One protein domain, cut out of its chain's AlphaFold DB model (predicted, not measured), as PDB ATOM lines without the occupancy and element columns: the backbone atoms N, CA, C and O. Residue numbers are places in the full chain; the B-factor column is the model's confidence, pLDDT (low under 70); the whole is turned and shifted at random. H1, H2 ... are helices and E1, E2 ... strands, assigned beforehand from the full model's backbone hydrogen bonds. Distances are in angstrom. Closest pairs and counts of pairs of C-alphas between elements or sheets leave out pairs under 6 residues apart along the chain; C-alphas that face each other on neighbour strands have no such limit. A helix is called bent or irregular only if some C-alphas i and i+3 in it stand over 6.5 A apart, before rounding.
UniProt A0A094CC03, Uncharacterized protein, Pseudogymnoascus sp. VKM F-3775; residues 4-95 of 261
ATOM      1  N   GLU A   4      36.199 -50.454   8.382       85.44
ATOM      2  CA  GLU A   4      35.261 -49.338   8.476       85.44
ATOM      3  C   GLU A   4      33.809 -49.759   8.777       85.44
ATOM      4  O   GLU A   4      33.263 -49.278   9.770       85.44
ATOM      5  N   PRO A   5      33.194 -50.714   8.046       88.00
ATOM      6  CA  PRO A   5      31.829 -51.157   8.349       88.00
ATOM      7  C   PRO A   5      31.696 -51.812   9.732       88.00
ATOM      8  O   PRO A   5      30.621 -51.777  10.320       88.00
ATOM      9  N   ILE A   6      32.778 -52.381  10.280       86.94
ATOM     10  CA  ILE A   6      32.802 -52.966  11.631       86.94
ATOM     11  C   ILE A   6      32.721 -51.852  12.683       86.94
ATOM     12  O   ILE A   6      31.951 -51.969  13.635       86.94
ATOM     13  N   TYR A   7      33.481 -50.766  12.505       84.12
ATOM     14  CA  TYR A   7      33.441 -49.614  13.409       84.12
ATOM     15  C   TYR A   7      32.087 -48.905  13.373       84.12
ATOM     16  O   TYR A   7      31.514 -48.645  14.429       84.12
ATOM     17  N   LEU A   8      31.555 -48.650  12.174       82.75
ATOM     18  CA  LEU A   8      30.239 -48.029  12.004       82.75
ATOM     19  C   LEU A   8      29.140 -48.874  12.651       82.75
ATOM     20  O   LEU A   8      28.317 -48.356  13.398       82.75
ATOM     21  N   ALA A   9      29.164 -50.189  12.430       84.81
ATOM     22  CA  ALA A   9      28.219 -51.103  13.056       84.81
ATOM     23  C   ALA A   9      28.299 -51.093  14.583       84.81
ATOM     24  O   ALA A   9      27.260 -51.075  15.236       84.81
ATOM     25  N   GLY A  10      29.510 -51.071  15.148       82.69
ATOM     26  CA  GLY A  10      29.699 -50.988  16.595       82.69
ATOM     27  C   GLY A  10      29.129 -49.698  17.177       82.69
ATOM     28  O   GLY A  10      28.471 -49.735  18.212       82.69
ATOM     29  N   ALA A  11      29.314 -48.578  16.481       77.31
ATOM     30  CA  ALA A  11      28.810 -47.282  16.917       77.31
ATOM     31  C   ALA A  11      27.275 -47.159  16.812       77.31
ATOM     32  O   ALA A  11      26.664 -46.444  17.601       77.31
ATOM     33  N   LEU A  12      26.649 -47.887  15.882       75.62
ATOM     34  CA  LEU A  12      25.193 -47.920  15.690       75.62
ATOM     35  C   LEU A  12      24.495 -49.086  16.411       75.62
ATOM     36  O   LEU A  12      23.289 -49.267  16.255       75.62
ATOM     37  N   GLY A  13      25.230 -49.904  17.171       79.94
ATOM     38  CA  GLY A  13      24.671 -51.064  17.872       79.94
ATOM     39  C   GLY A  13      24.151 -52.175  16.947       79.94
ATOM     40  O   GLY A  13      23.249 -52.918  17.332       79.94
ATOM     41  N   LEU A  14      24.690 -52.293  15.730       86.12
ATOM     42  CA  LEU A  14      24.351 -53.359  14.780       86.12
ATOM     43  C   LEU A  14      25.112 -54.661  15.099       86.12
ATOM     44  O   LEU A  14      26.033 -54.687  15.914       86.12
ATOM     45  N   ASP A  15      24.766 -55.755  14.411       91.56
ATOM     46  CA  ASP A  15      25.451 -57.049  14.548       91.56
ATOM     47  C   ASP A  15      26.873 -57.012  13.948       91.56
ATOM     48  O   ASP A  15      27.126 -57.387  12.797       91.56
ATOM     49  N   VAL A  16      27.821 -56.551  14.765       91.81
ATOM     50  CA  VAL A  16      29.249 -56.474  14.430       91.81
ATOM     51  C   VAL A  16      29.818 -57.851  14.093       91.81
ATOM     52  O   VAL A  16      30.629 -57.971  13.173       91.81
ATOM     53  N   ALA A  17      29.390 -58.902  14.801       94.69
ATOM     54  CA  ALA A  17      29.907 -60.253  14.603       94.69
ATOM     55  C   ALA A  17      29.549 -60.784  13.211       94.69
ATOM     56  O   ALA A  17      30.383 -61.413  12.552       94.69
ATOM     57  N   LYS A  18      28.338 -60.494  12.729       95.56
ATOM     58  CA  LYS A  18      27.918 -60.826  11.366       95.56
ATOM     59  C   LYS A  18      28.779 -60.126  10.318       95.56
ATOM     60  O   LYS A  18      29.260 -60.797   9.412       95.56
ATOM     61  N   ILE A  19      29.052 -58.829  10.468       93.31
ATOM     62  CA  ILE A  19      29.909 -58.082   9.525       93.31
ATOM     63  C   ILE A  19      31.357 -58.580   9.573       93.31
ATOM     64  O   ILE A  19      32.003 -58.703   8.537       93.31
ATOM     65  N   GLN A  20      31.880 -58.903  10.757       93.75
ATOM     66  CA  GLN A  20      33.238 -59.430  10.911       93.75
ATOM     67  C   GLN A  20      33.441 -60.770  10.195       93.75
ATOM     68  O   GLN A  20      34.507 -60.987   9.613       93.75
ATOM     69  N   ARG A  21      32.432 -61.650  10.224       95.94
ATOM     70  CA  ARG A  21      32.461 -62.963   9.557       95.94
ATOM     71  C   ARG A  21      32.292 -62.879   8.040       95.94
ATOM     72  O   ARG A  21      32.678 -63.819   7.355       95.94
ATOM     73  N   THR A  22      31.732 -61.789   7.522       95.50
ATOM     74  CA  THR A  22      31.654 -61.542   6.081       95.50
ATOM     75  C   THR A  22      33.046 -61.291   5.487       95.50
ATOM     76  O   THR A  22      33.898 -60.651   6.119       95.50
ATOM     77  N   GLU A  23      33.256 -61.757   4.250       94.62
ATOM     78  CA  GLU A  23      34.446 -61.465   3.445       94.62
ATOM     79  C   GLU A  23      34.730 -59.952   3.394       94.62
ATOM     80  O   GLU A  23      33.789 -59.170   3.217       94.62
ATOM     81  N   PRO A  24      35.992 -59.517   3.582       91.44
ATOM     82  CA  PRO A  24      36.395 -58.110   3.685       91.44
ATOM     83  C   PRO A  24      35.720 -57.131   2.709       91.44
ATOM     84  O   PRO A  24      35.323 -56.036   3.112       91.44
ATOM     85  N   GLU A  25      35.586 -57.532   1.453       89.94
ATOM     86  CA  GLU A  25      35.043 -56.797   0.313       89.94
ATOM     87  C   GLU A  25      33.513 -56.654   0.345       89.94
ATOM     88  O   GLU A  25      32.977 -55.666  -0.150       89.94
ATOM     89  N   LEU A  26      32.799 -57.573   1.003       93.19
ATOM     90  CA  LEU A  26      31.332 -57.573   1.108       93.19
ATOM     91  C   LEU A  26      30.826 -56.942   2.417       93.19
ATOM     92  O   LEU A  26      29.618 -56.871   2.678       93.19
ATOM     93  N   ARG A  27      31.730 -56.480   3.285       92.62
ATOM     94  CA  ARG A  27      31.358 -55.963   4.610       92.62
ATOM     95  C   ARG A  27      30.536 -54.683   4.547       92.62
ATOM     96  O   ARG A  27      29.595 -54.558   5.324       92.62
ATOM     97  N   MET A  28      30.840 -53.766   3.626       91.88
ATOM     98  CA  MET A  28      30.062 -52.529   3.485       91.88
ATOM     99  C   MET A  28      28.654 -52.812   2.946       91.88
ATOM    100  O   MET A  28      27.673 -52.307   3.482       91.88
ATOM    101  N   GLN A  29      28.526 -53.718   1.972       92.88
ATOM    102  CA  GLN A  29      27.223 -54.222   1.526       92.88
ATOM    103  C   GLN A  29      26.427 -54.830   2.690       92.88
ATOM    104  O   GLN A  29      25.229 -54.586   2.829       92.88
ATOM    105  N   THR A  30      27.088 -55.623   3.537       92.75
ATOM    106  CA  THR A  30      26.450 -56.236   4.708       92.75
ATOM    107  C   THR A  30      26.007 -55.181   5.715       92.75
ATOM    108  O   THR A  30      24.899 -55.281   6.230       92.75
ATOM    109  N   PHE A  31      26.828 -54.158   5.959       91.06
ATOM    110  CA  PHE A  31      26.485 -53.027   6.820       91.06
ATOM    111  C   PHE A  31      25.201 -52.327   6.355       91.06
ATOM    112  O   PHE A  31      24.251 -52.240   7.130       91.06
ATOM    113  N   TRP A  32      25.118 -51.921   5.084       88.81
ATOM    114  CA  TRP A  32      23.934 -51.228   4.555       88.81
ATOM    115  C   TRP A  32      22.663 -52.076   4.621       88.81
ATOM    116  O   TRP A  32      21.585 -51.552   4.880       88.81
ATOM    117  N   ARG A  33      22.782 -53.398   4.448       88.75
ATOM    118  CA  ARG A  33      21.655 -54.339   4.581       88.75
ATOM    119  C   ARG A  33      21.238 -54.614   6.026       88.75
ATOM    120  O   ARG A  33      20.170 -55.179   6.238       88.75
ATOM    121  N   LEU A  34      22.086 -54.292   7.001       88.25
ATOM    122  CA  LEU A  34      21.789 -54.448   8.426       88.25
ATOM    123  C   LEU A  34      21.166 -53.203   9.047       88.25
ATOM    124  O   LEU A  34      20.602 -53.310  10.135       88.25
ATOM    125  N   LEU A  35      21.261 -52.047   8.386       81.88
ATOM    126  CA  LEU A  35      20.599 -50.846   8.870       81.88
ATOM    127  C   LEU A  35      19.083 -51.071   8.936       81.88
ATOM    128  O   LEU A  35      18.501 -51.624   7.996       81.88
ATOM    129  N   PRO A  36      18.426 -50.644  10.027       73.69
ATOM    130  CA  PRO A  36      16.980 -50.675  10.083       73.69
ATOM    131  C   PRO A  36      16.388 -49.864   8.930       73.69
ATOM    132  O   PRO A  36      16.894 -48.806   8.558       73.69
ATOM    133  N   ILE A  37      15.278 -50.366   8.398       65.06
ATOM    134  CA  ILE A  37      14.548 -49.793   7.260       65.06
ATOM    135  C   ILE A  37      14.275 -48.293   7.484       65.06
ATOM    136  O   ILE A  37      14.634 -47.457   6.663       65.06
ATOM    137  N   ASN A  38      13.797 -47.925   8.675       64.31
ATOM    138  CA  ASN A  38      13.498 -46.536   9.042       64.31
ATOM    139  C   ASN A  38      14.721 -45.754   9.551       64.31
ATOM    140  O   ASN A  38      14.574 -44.870  10.389       64.31
ATOM    141  N   SER A  39      15.938 -46.111   9.152       66.25
ATOM    142  CA  SER A  39      17.160 -45.501   9.695       66.25
ATOM    143  C   SER A  39      18.170 -45.145   8.622       66.25
ATOM    144  O   SER A  39      19.333 -44.940   8.942       66.25
ATOM    145  N   ILE A  40      17.748 -45.073   7.357       73.94
ATOM    146  CA  ILE A  40      18.603 -44.640   6.254       73.94
ATOM    147  C   ILE A  40      18.428 -43.126   6.071       73.94
ATOM    148  O   ILE A  40      17.356 -42.686   5.642       73.94
ATOM    149  N   PRO A  41      19.451 -42.306   6.382       71.12
ATOM    150  CA  PRO A  41      19.399 -40.873   6.142       71.12
ATOM    151  C   PRO A  41      19.194 -40.565   4.664       71.12
ATOM    152  O   PRO A  41      19.926 -41.055   3.798       71.12
ATOM    153  N   ARG A  42      18.236 -39.676   4.393       73.25
ATOM    154  CA  ARG A  42      17.959 -39.150   3.051       73.25
ATOM    155  C   ARG A  42      19.233 -38.618   2.397       73.25
ATOM    156  O   ARG A  42      19.460 -38.837   1.213       73.25
ATOM    157  N   ASP A  43      20.090 -37.984   3.189       73.06
ATOM    158  CA  ASP A  43      21.334 -37.367   2.743       73.06
ATOM    159  C   ASP A  43      22.300 -38.317   2.039       73.06
ATOM    160  O   ASP A  43      23.093 -37.841   1.236       73.06
ATOM    161  N   PHE A  44      22.219 -39.635   2.250       77.50
ATOM    162  CA  PHE A  44      23.041 -40.570   1.478       77.50
ATOM    163  C   PHE A  44      22.623 -40.645   0.013       77.50
ATOM    164  O   PHE A  44      23.494 -40.637  -0.858       77.50
ATOM    165  N   VAL A  45      21.318 -40.590  -0.266       77.38
ATOM    166  CA  VAL A  45      20.774 -40.537  -1.633       77.38
ATOM    167  C   VAL A  45      21.260 -39.283  -2.363       77.38
ATOM    168  O   VAL A  45      21.623 -39.338  -3.537       77.38
ATOM    169  N   PHE A  46      21.326 -38.160  -1.644       77.12
ATOM    170  CA  PHE A  46      21.773 -36.860  -2.157       77.12
ATOM    171  C   PHE A  46      23.258 -36.585  -1.883       77.12
ATOM    172  O   PHE A  46      23.715 -35.449  -2.022       77.12
ATOM    173  N   SER A  47      24.022 -37.598  -1.469       73.88
ATOM    174  CA  SER A  47      25.444 -37.430  -1.191       73.88
ATOM    175  C   SER A  47      26.245 -37.446  -2.486       73.88
ATOM    176  O   SER A  47      25.877 -38.080  -3.470       73.88
ATOM    177  N   HIS A  48      27.395 -36.780  -2.473       70.94
ATOM    178  CA  HIS A  48      28.370 -36.846  -3.563       70.94
ATOM    179  C   HIS A  48      29.287 -38.069  -3.456       70.94
ATOM    180  O   HIS A  48      30.253 -38.190  -4.207       70.94
ATOM    181  N   LEU A  49      29.036 -38.938  -2.477       75.19
ATOM    182  CA  LEU A  49      29.861 -40.106  -2.246       75.19
ATOM    183  C   LEU A  49      29.612 -41.125  -3.356       75.19
ATOM    184  O   LEU A  49      28.490 -41.292  -3.846       75.19
ATOM    185  N   ARG A  50      30.690 -41.803  -3.741       77.38
ATOM    186  CA  ARG A  50      30.633 -42.904  -4.694       77.38
ATOM    187  C   ARG A  50      29.788 -44.033  -4.106       77.38
ATOM    188  O   ARG A  50      30.063 -44.476  -2.989       77.38
ATOM    189  N   GLY A  51      28.775 -44.461  -4.852       82.56
ATOM    190  CA  GLY A  51      27.864 -45.528  -4.451       82.56
ATOM    191  C   GLY A  51      28.414 -46.930  -4.710       82.56
ATOM    192  O   GLY A  51      29.271 -47.114  -5.575       82.56
ATOM    193  N   LEU A  52      27.933 -47.929  -3.967       87.94
ATOM    194  CA  LEU A  52      28.294 -49.334  -4.165       87.94
ATOM    195  C   LEU A  52      27.852 -49.827  -5.540       87.94
ATOM    196  O   LEU A  52      26.694 -49.698  -5.911       87.94
ATOM    197  N   LYS A  53      28.734 -50.525  -6.255       87.38
ATOM    198  CA  LYS A  53      28.400 -51.218  -7.514       87.38
ATOM    199  C   LYS A  53      27.664 -52.541  -7.283       87.38
ATOM    200  O   LYS A  53      28.107 -53.603  -7.717       87.38
ATOM    201  N   VAL A  54      26.583 -52.487  -6.514       87.94
ATOM    202  CA  VAL A  54      25.792 -53.644  -6.096       87.94
ATOM    203  C   VAL A  54      24.319 -53.329  -6.306       87.94
ATOM    204  O   VAL A  54      23.823 -52.319  -5.814       87.94
ATOM    205  N   ASN A  55      23.605 -54.242  -6.968       84.44
ATOM    206  CA  ASN A  55      22.165 -54.117  -7.187       84.44
ATOM    207  C   ASN A  55      21.415 -53.819  -5.880       84.44
ATOM    208  O   ASN A  55      21.611 -54.490  -4.859       84.44
ATOM    209  N   GLY A  56      20.565 -52.796  -5.941       85.69
ATOM    210  CA  GLY A  56      19.778 -52.305  -4.816       85.69
ATOM    211  C   GLY A  56      20.527 -51.388  -3.845       85.69
ATOM    212  O   GLY A  56      19.924 -50.913  -2.883       85.69
ATOM    213  N   LEU A  57      21.820 -51.135  -4.068       89.06
ATOM    214  CA  LEU A  57      22.684 -50.354  -3.180       89.06
ATOM    215  C   LEU A  57      23.527 -49.290  -3.905       89.06
ATOM    216  O   LEU A  57      24.416 -48.736  -3.264       89.06
ATOM    217  N   HIS A  58      23.270 -48.933  -5.172       86.31
ATOM    218  CA  HIS A  58      24.057 -47.861  -5.815       86.31
ATOM    219  C   HIS A  58      23.829 -46.480  -5.189       86.31
ATOM    220  O   HIS A  58      24.656 -45.588  -5.336       86.31
ATOM    221  N   TRP A  59      22.764 -46.309  -4.406       84.44
ATOM    222  CA  TRP A  59      22.552 -45.126  -3.569       84.44
ATOM    223  C   TRP A  59      23.468 -45.079  -2.329       84.44
ATOM    224  O   TRP A  59      23.670 -44.011  -1.752       84.44
ATOM    225  N   ALA A  60      23.987 -46.225  -1.874       86.75
ATOM    226  CA  ALA A  60      24.701 -46.360  -0.609       86.75
ATOM    227  C   ALA A  60      26.214 -46.142  -0.800       86.75
ATOM    228  O   ALA A  60      26.820 -46.836  -1.618       86.75
ATOM    229  N   PRO A  61      26.852 -45.237  -0.034       84.75
ATOM    230  CA  PRO A  61      28.288 -44.988  -0.133       84.75
ATOM    231  C   PRO A  61      29.166 -46.244   0.005       84.75
ATOM    232  O   PRO A  61      28.982 -47.054   0.920       84.75
ATOM    233  N   GLU A  62      30.179 -46.367  -0.859       85.88
ATOM    234  CA  GLU A  62      31.223 -47.401  -0.764       85.88
ATOM    235  C   GLU A  62      32.105 -47.205   0.474       85.88
ATOM    236  O   GLU A  62      32.538 -48.173   1.100       85.88
ATOM    237  N   THR A  63      32.401 -45.945   0.797       79.88
ATOM    238  CA  THR A  63      33.243 -45.530   1.924       79.88
ATOM    239  C   THR A  63      32.817 -44.151   2.418       79.88
ATOM    240  O   THR A  63      32.254 -43.346   1.671       79.88
ATOM    241  N   PHE A  64      33.130 -43.863   3.670       75.12
ATOM    242  CA  PHE A  64      32.978 -42.570   4.308       75.12
ATOM    243  C   PHE A  64      34.340 -41.853   4.298       75.12
ATOM    244  O   PHE A  64      35.346 -42.415   4.749       75.12
ATOM    245  N   PRO A  65      34.432 -40.614   3.784       59.72
ATOM    246  CA  PRO A  65      35.693 -39.881   3.762       59.72
ATOM    247  C   PRO A  65      36.239 -39.668   5.178       59.72
ATOM    248  O   PRO A  65      35.545 -39.143   6.045       59.72
ATOM    249  N   ARG A  66      37.516 -40.004   5.402       51.47
ATOM    250  CA  ARG A  66      38.179 -39.856   6.714       51.47
ATOM    251  C   ARG A  66      38.199 -38.415   7.236       51.47
ATOM    252  O   ARG A  66      38.217 -38.226   8.444       51.47
ATOM    253  N   ASN A  67      38.165 -37.417   6.351       39.50
ATOM    254  CA  ASN A  67      38.145 -36.002   6.743       39.50
ATOM    255  C   ASN A  67      36.750 -35.543   7.193       39.50
ATOM    256  O   ASN A  67      36.657 -34.695   8.067       39.50
ATOM    257  N   ILE A  68      35.671 -36.163   6.700       43.38
ATOM    258  CA  ILE A  68      34.306 -35.895   7.193       43.38
ATOM    259  C   ILE A  68      34.144 -36.389   8.637       43.38
ATOM    260  O   ILE A  68      33.362 -35.826   9.387       43.38
ATOM    261  N   ILE A  69      34.930 -37.393   9.036       43.22
ATOM    262  CA  ILE A  69      34.956 -37.941  10.399       43.22
ATOM    263  C   ILE A  69      35.745 -37.032  11.369       43.22
ATOM    264  O   ILE A  69      35.539 -37.123  12.575       43.22
ATOM    265  N   ASN A  70      36.633 -36.161  10.865       34.81
ATOM    266  CA  ASN A  70      37.564 -35.376  11.692       34.81
ATOM    267  C   ASN A  70      37.362 -33.847  11.636       34.81
ATOM    268  O   ASN A  70      37.826 -33.165  12.542       34.81
ATOM    269  N   GLU A  71      36.740 -33.287  10.590       32.88
ATOM    270  CA  GLU A  71      36.643 -31.822  10.389       32.88
ATOM    271  C   GLU A  71      35.312 -31.207  10.840       32.88
ATOM    272  O   GLU A  71      35.165 -29.987  10.849       32.88
ATOM    273  N   VAL A  72      34.348 -32.029  11.248       36.47
ATOM    274  CA  VAL A  72      33.087 -31.561  11.822       36.47
ATOM    275  C   VAL A  72      32.943 -32.219  13.182       36.47
ATOM    276  O   VAL A  72      32.650 -33.411  13.264       36.47
ATOM    277  N   ASP A  73      33.142 -31.446  14.252       35.28
ATOM    278  CA  ASP A  73      32.567 -31.786  15.552       35.28
ATOM    279  C   ASP A  73      31.057 -31.985  15.328       35.28
ATOM    280  O   ASP A  73      30.309 -31.017  15.174       35.28
ATOM    281  N   GLY A  74      30.628 -33.245  15.197       38.81
ATOM    282  CA  GLY A  74      29.226 -33.622  14.995       38.81
ATOM    283  C   GLY A  74      28.841 -34.288  13.664       38.81
ATOM    284  O   GLY A  74      27.709 -34.119  13.219       38.81
ATOM    285  N   PHE A  75      29.715 -35.059  12.997       42.53
ATOM    286  CA  PHE A  75      29.299 -35.976  11.910       42.53
ATOM    287  C   PHE A  75      30.313 -37.117  11.691       42.53
ATOM    288  O   PHE A  75      31.501 -36.816  11.701       42.53
ATOM    289  N   PRO A  76      29.947 -38.417  11.505       48.44
ATOM    290  CA  PRO A  76      28.762 -38.992  10.842       48.44
ATOM    291  C   PRO A  76      27.789 -39.745  11.754       48.44
ATOM    292  O   PRO A  76      26.768 -40.243  11.278       48.44
ATOM    293  N   LEU A  77      28.078 -39.830  13.052       48.66
ATOM    294  CA  LEU A  77      27.182 -40.496  13.987       48.66
ATOM    295  C   LEU A  77      25.901 -39.687  14.176       48.66
ATOM    296  O   LEU A  77      24.832 -40.263  14.099       48.66
ATOM    297  N   ASP A  78      25.983 -38.364  14.287       43.25
ATOM    298  CA  ASP A  78      24.814 -37.517  14.534       43.25
ATOM    299  C   ASP A  78      23.820 -37.488  13.371       43.25
ATOM    300  O   ASP A  78      22.625 -37.376  13.617       43.25
ATOM    301  N   ILE A  79      24.241 -37.695  12.118       48.19
ATOM    302  CA  ILE A  79      23.276 -37.850  11.017       48.19
ATOM    303  C   ILE A  79      22.692 -39.248  10.893       48.19
ATOM    304  O   ILE A  79      21.521 -39.378  10.541       48.19
ATOM    305  N   LEU A  80      23.461 -40.282  11.237       48.28
ATOM    306  CA  LEU A  80      22.927 -41.635  11.382       48.28
ATOM    307  C   LEU A  80      22.022 -41.763  12.630       48.28
ATOM    308  O   LEU A  80      21.087 -42.556  12.618       48.28
ATOM    309  N   LEU A  81      22.267 -40.964  13.676       45.00
ATOM    310  CA  LEU A  81      21.553 -40.938  14.962       45.00
ATOM    311  C   LEU A  81      20.491 -39.830  15.066       45.00
ATOM    312  O   LEU A  81      19.752 -39.783  16.047       45.00
ATOM    313  N   GLY A  82      20.374 -38.950  14.073       42.47
ATOM    314  CA  GLY A  82      19.277 -37.994  13.976       42.47
ATOM    315  C   GLY A  82      19.423 -36.649  14.722       42.47
ATOM    316  O   GLY A  82      18.397 -36.025  14.989       42.47
ATOM    317  N   TYR A  83      20.620 -36.126  15.002       40.19
ATOM    318  CA  TYR A  83      20.868 -34.852  15.711       40.19
ATOM    319  C   TYR A  83      21.327 -33.719  14.761       40.19
ATOM    320  O   TYR A  83      22.365 -33.826  14.135       40.19
ATOM    321  N   GLN A  84      20.492 -32.681  14.590       40.38
ATOM    322  CA  GLN A  84      20.620 -31.421  13.802       40.38
ATOM    323  C   GLN A  84      19.204 -30.799  13.649       40.38
ATOM    324  O   GLN A  84      18.358 -31.263  12.888       40.38
ATOM    325  N   ASP A  85      18.894 -29.794  14.446       41.16
ATOM    326  CA  ASP A  85      17.544 -29.439  14.914       41.16
ATOM    327  C   ASP A  85      16.520 -28.817  13.930       41.16
ATOM    328  O   ASP A  85      15.737 -27.970  14.352       41.16
ATOM    329  N   SER A  86      16.422 -29.190  12.644       40.88
ATOM    330  CA  SER A  86      15.462 -28.458  11.780       40.88
ATOM    331  C   SER A  86      14.743 -29.162  10.628       40.88
ATOM    332  O   SER A  86      14.022 -28.489   9.901       40.88
ATOM    333  N   MET A  87      14.833 -30.482  10.452       44.41
ATOM    334  CA  MET A  87      14.002 -31.219   9.477       44.41
ATOM    335  C   MET A  87      13.725 -32.640   9.993       44.41
ATOM    336  O   MET A  87      14.554 -33.162  10.747       44.41
ATOM    337  N   PRO A  88      12.624 -33.317   9.602       46.44
ATOM    338  CA  PRO A  88      12.503 -34.754   9.831       46.44
ATOM    339  C   PRO A  88      13.616 -35.467   9.042       46.44
ATOM    340  O   PRO A  88      13.526 -35.665   7.835       46.44
ATOM    341  N   LYS A  89      14.714 -35.794   9.736       54.53
ATOM    342  CA  LYS A  89      15.974 -36.313   9.160       54.53
ATOM    343  C   LYS A  89      15.894 -37.726   8.599       54.53
ATOM    344  O   LYS A  89      16.815 -38.195   7.936       54.53
ATOM    345  N   VAL A  90      14.801 -38.405   8.900       56.00
ATOM    346  CA  VAL A  90      14.523 -39.761   8.471       56.00
ATOM    347  C   VAL A  90      13.276 -39.679   7.612       56.00
ATOM    348  O   VAL A  90      12.190 -39.374   8.100       56.00
ATOM    349  N   VAL A  91      13.445 -39.917   6.319       58.22
ATOM    350  CA  VAL A  91      12.317 -40.181   5.427       58.22
ATOM    351  C   VAL A  91      11.995 -41.661   5.588       58.22
ATOM    352  O   VAL A  91      12.940 -42.447   5.715       58.22
ATOM    353  N   PRO A  92      10.718 -42.079   5.570       63.97
ATOM    354  CA  PRO A  92      10.386 -43.484   5.400       63.97
ATOM    355  C   PRO A  92      11.102 -44.006   4.151       63.97
ATOM    356  O   PRO A  92      10.778 -43.628   3.025       63.97
ATOM    357  N   ALA A  93      12.132 -44.815   4.372       76.38
ATOM    358  CA  ALA A  93      12.944 -45.394   3.326       76.38
ATOM    359  C   ALA A  93      12.800 -46.910   3.422       76.38
ATOM    360  O   ALA A  93      12.875 -47.470   4.508       76.38
ATOM    361  N   THR A  94      12.546 -47.595   2.312       82.75
ATOM    362  CA  THR A  94      12.491 -49.060   2.293       82.75
ATOM    363  C   THR A  94      13.532 -49.604   1.346       82.75
ATOM    364  O   THR A  94      13.445 -49.385   0.141       82.75
ATOM    365  N   LEU A  95      14.510 -50.336   1.879       85.19
ATOM    366  CA  LEU A  95      15.447 -51.074   1.043       85.19
ATOM    367  C   LEU A  95      14.708 -52.207   0.320       85.19
ATOM    368  O   LEU A  95      14.033 -53.026   0.944       85.19
TER     369      LEU A  95
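This is residues 4 to 95 of the 261 residues of an uncharacterized protein of Pseudogymnoascus sp. VKM F-3775 (UniProt A0A094CC03). Three short helices, H1, H2 and H3, cluster at one end; the rest is mainly loops, with short H4 and H5 among them and E1 ending near H3. The 92 printed residues hold H1 to H5, then E1; the class is mostly helix, with 37 residues in named elements. The whole is compact, radius of gyration of the C-alphas 12.9 A, spanning 38 by 27 by 24 A.

H1, residues 4 to 11, begins at C-alpha 4 (35.261, -49.338, 8.476). H2 is residues 16 to 21. H3, residues 24 to 34, 15.8 A long, is irregular: C-alphas 25 and 28 are 7.3 A apart. H4 is residues 42 to 45, H5 77 to 81. E1, residues 93 to 95, pairs with no named strand and ends at C-alpha 95 (15.447, -51.074, 1.043).

H1 and H2, a hairpin, touch at a shallow tilt of 27 degrees, opposite ways; closest C-alphas Ala 9 and Val 16, 5.6 A. H3 touches H1, closest C-alphas Pro 5 and Met 28, 5.4 A. H3 touches H2, its hairpin partner, closest C-alphas Ile 19 and Arg 27, 5.5 A. H4 and H5 are near each other. Every O i to N i+4 pair is within hydrogen-bond range in H1, H2 and H5, 5 of 7 in H3; H4 is too short for one.

The printed part has no cut. The links H4 to H5, 31 residues, and H5 to E1, 11 residues, are long. Residues 37 to 39 and 65 to 92 have pLDDT under 70.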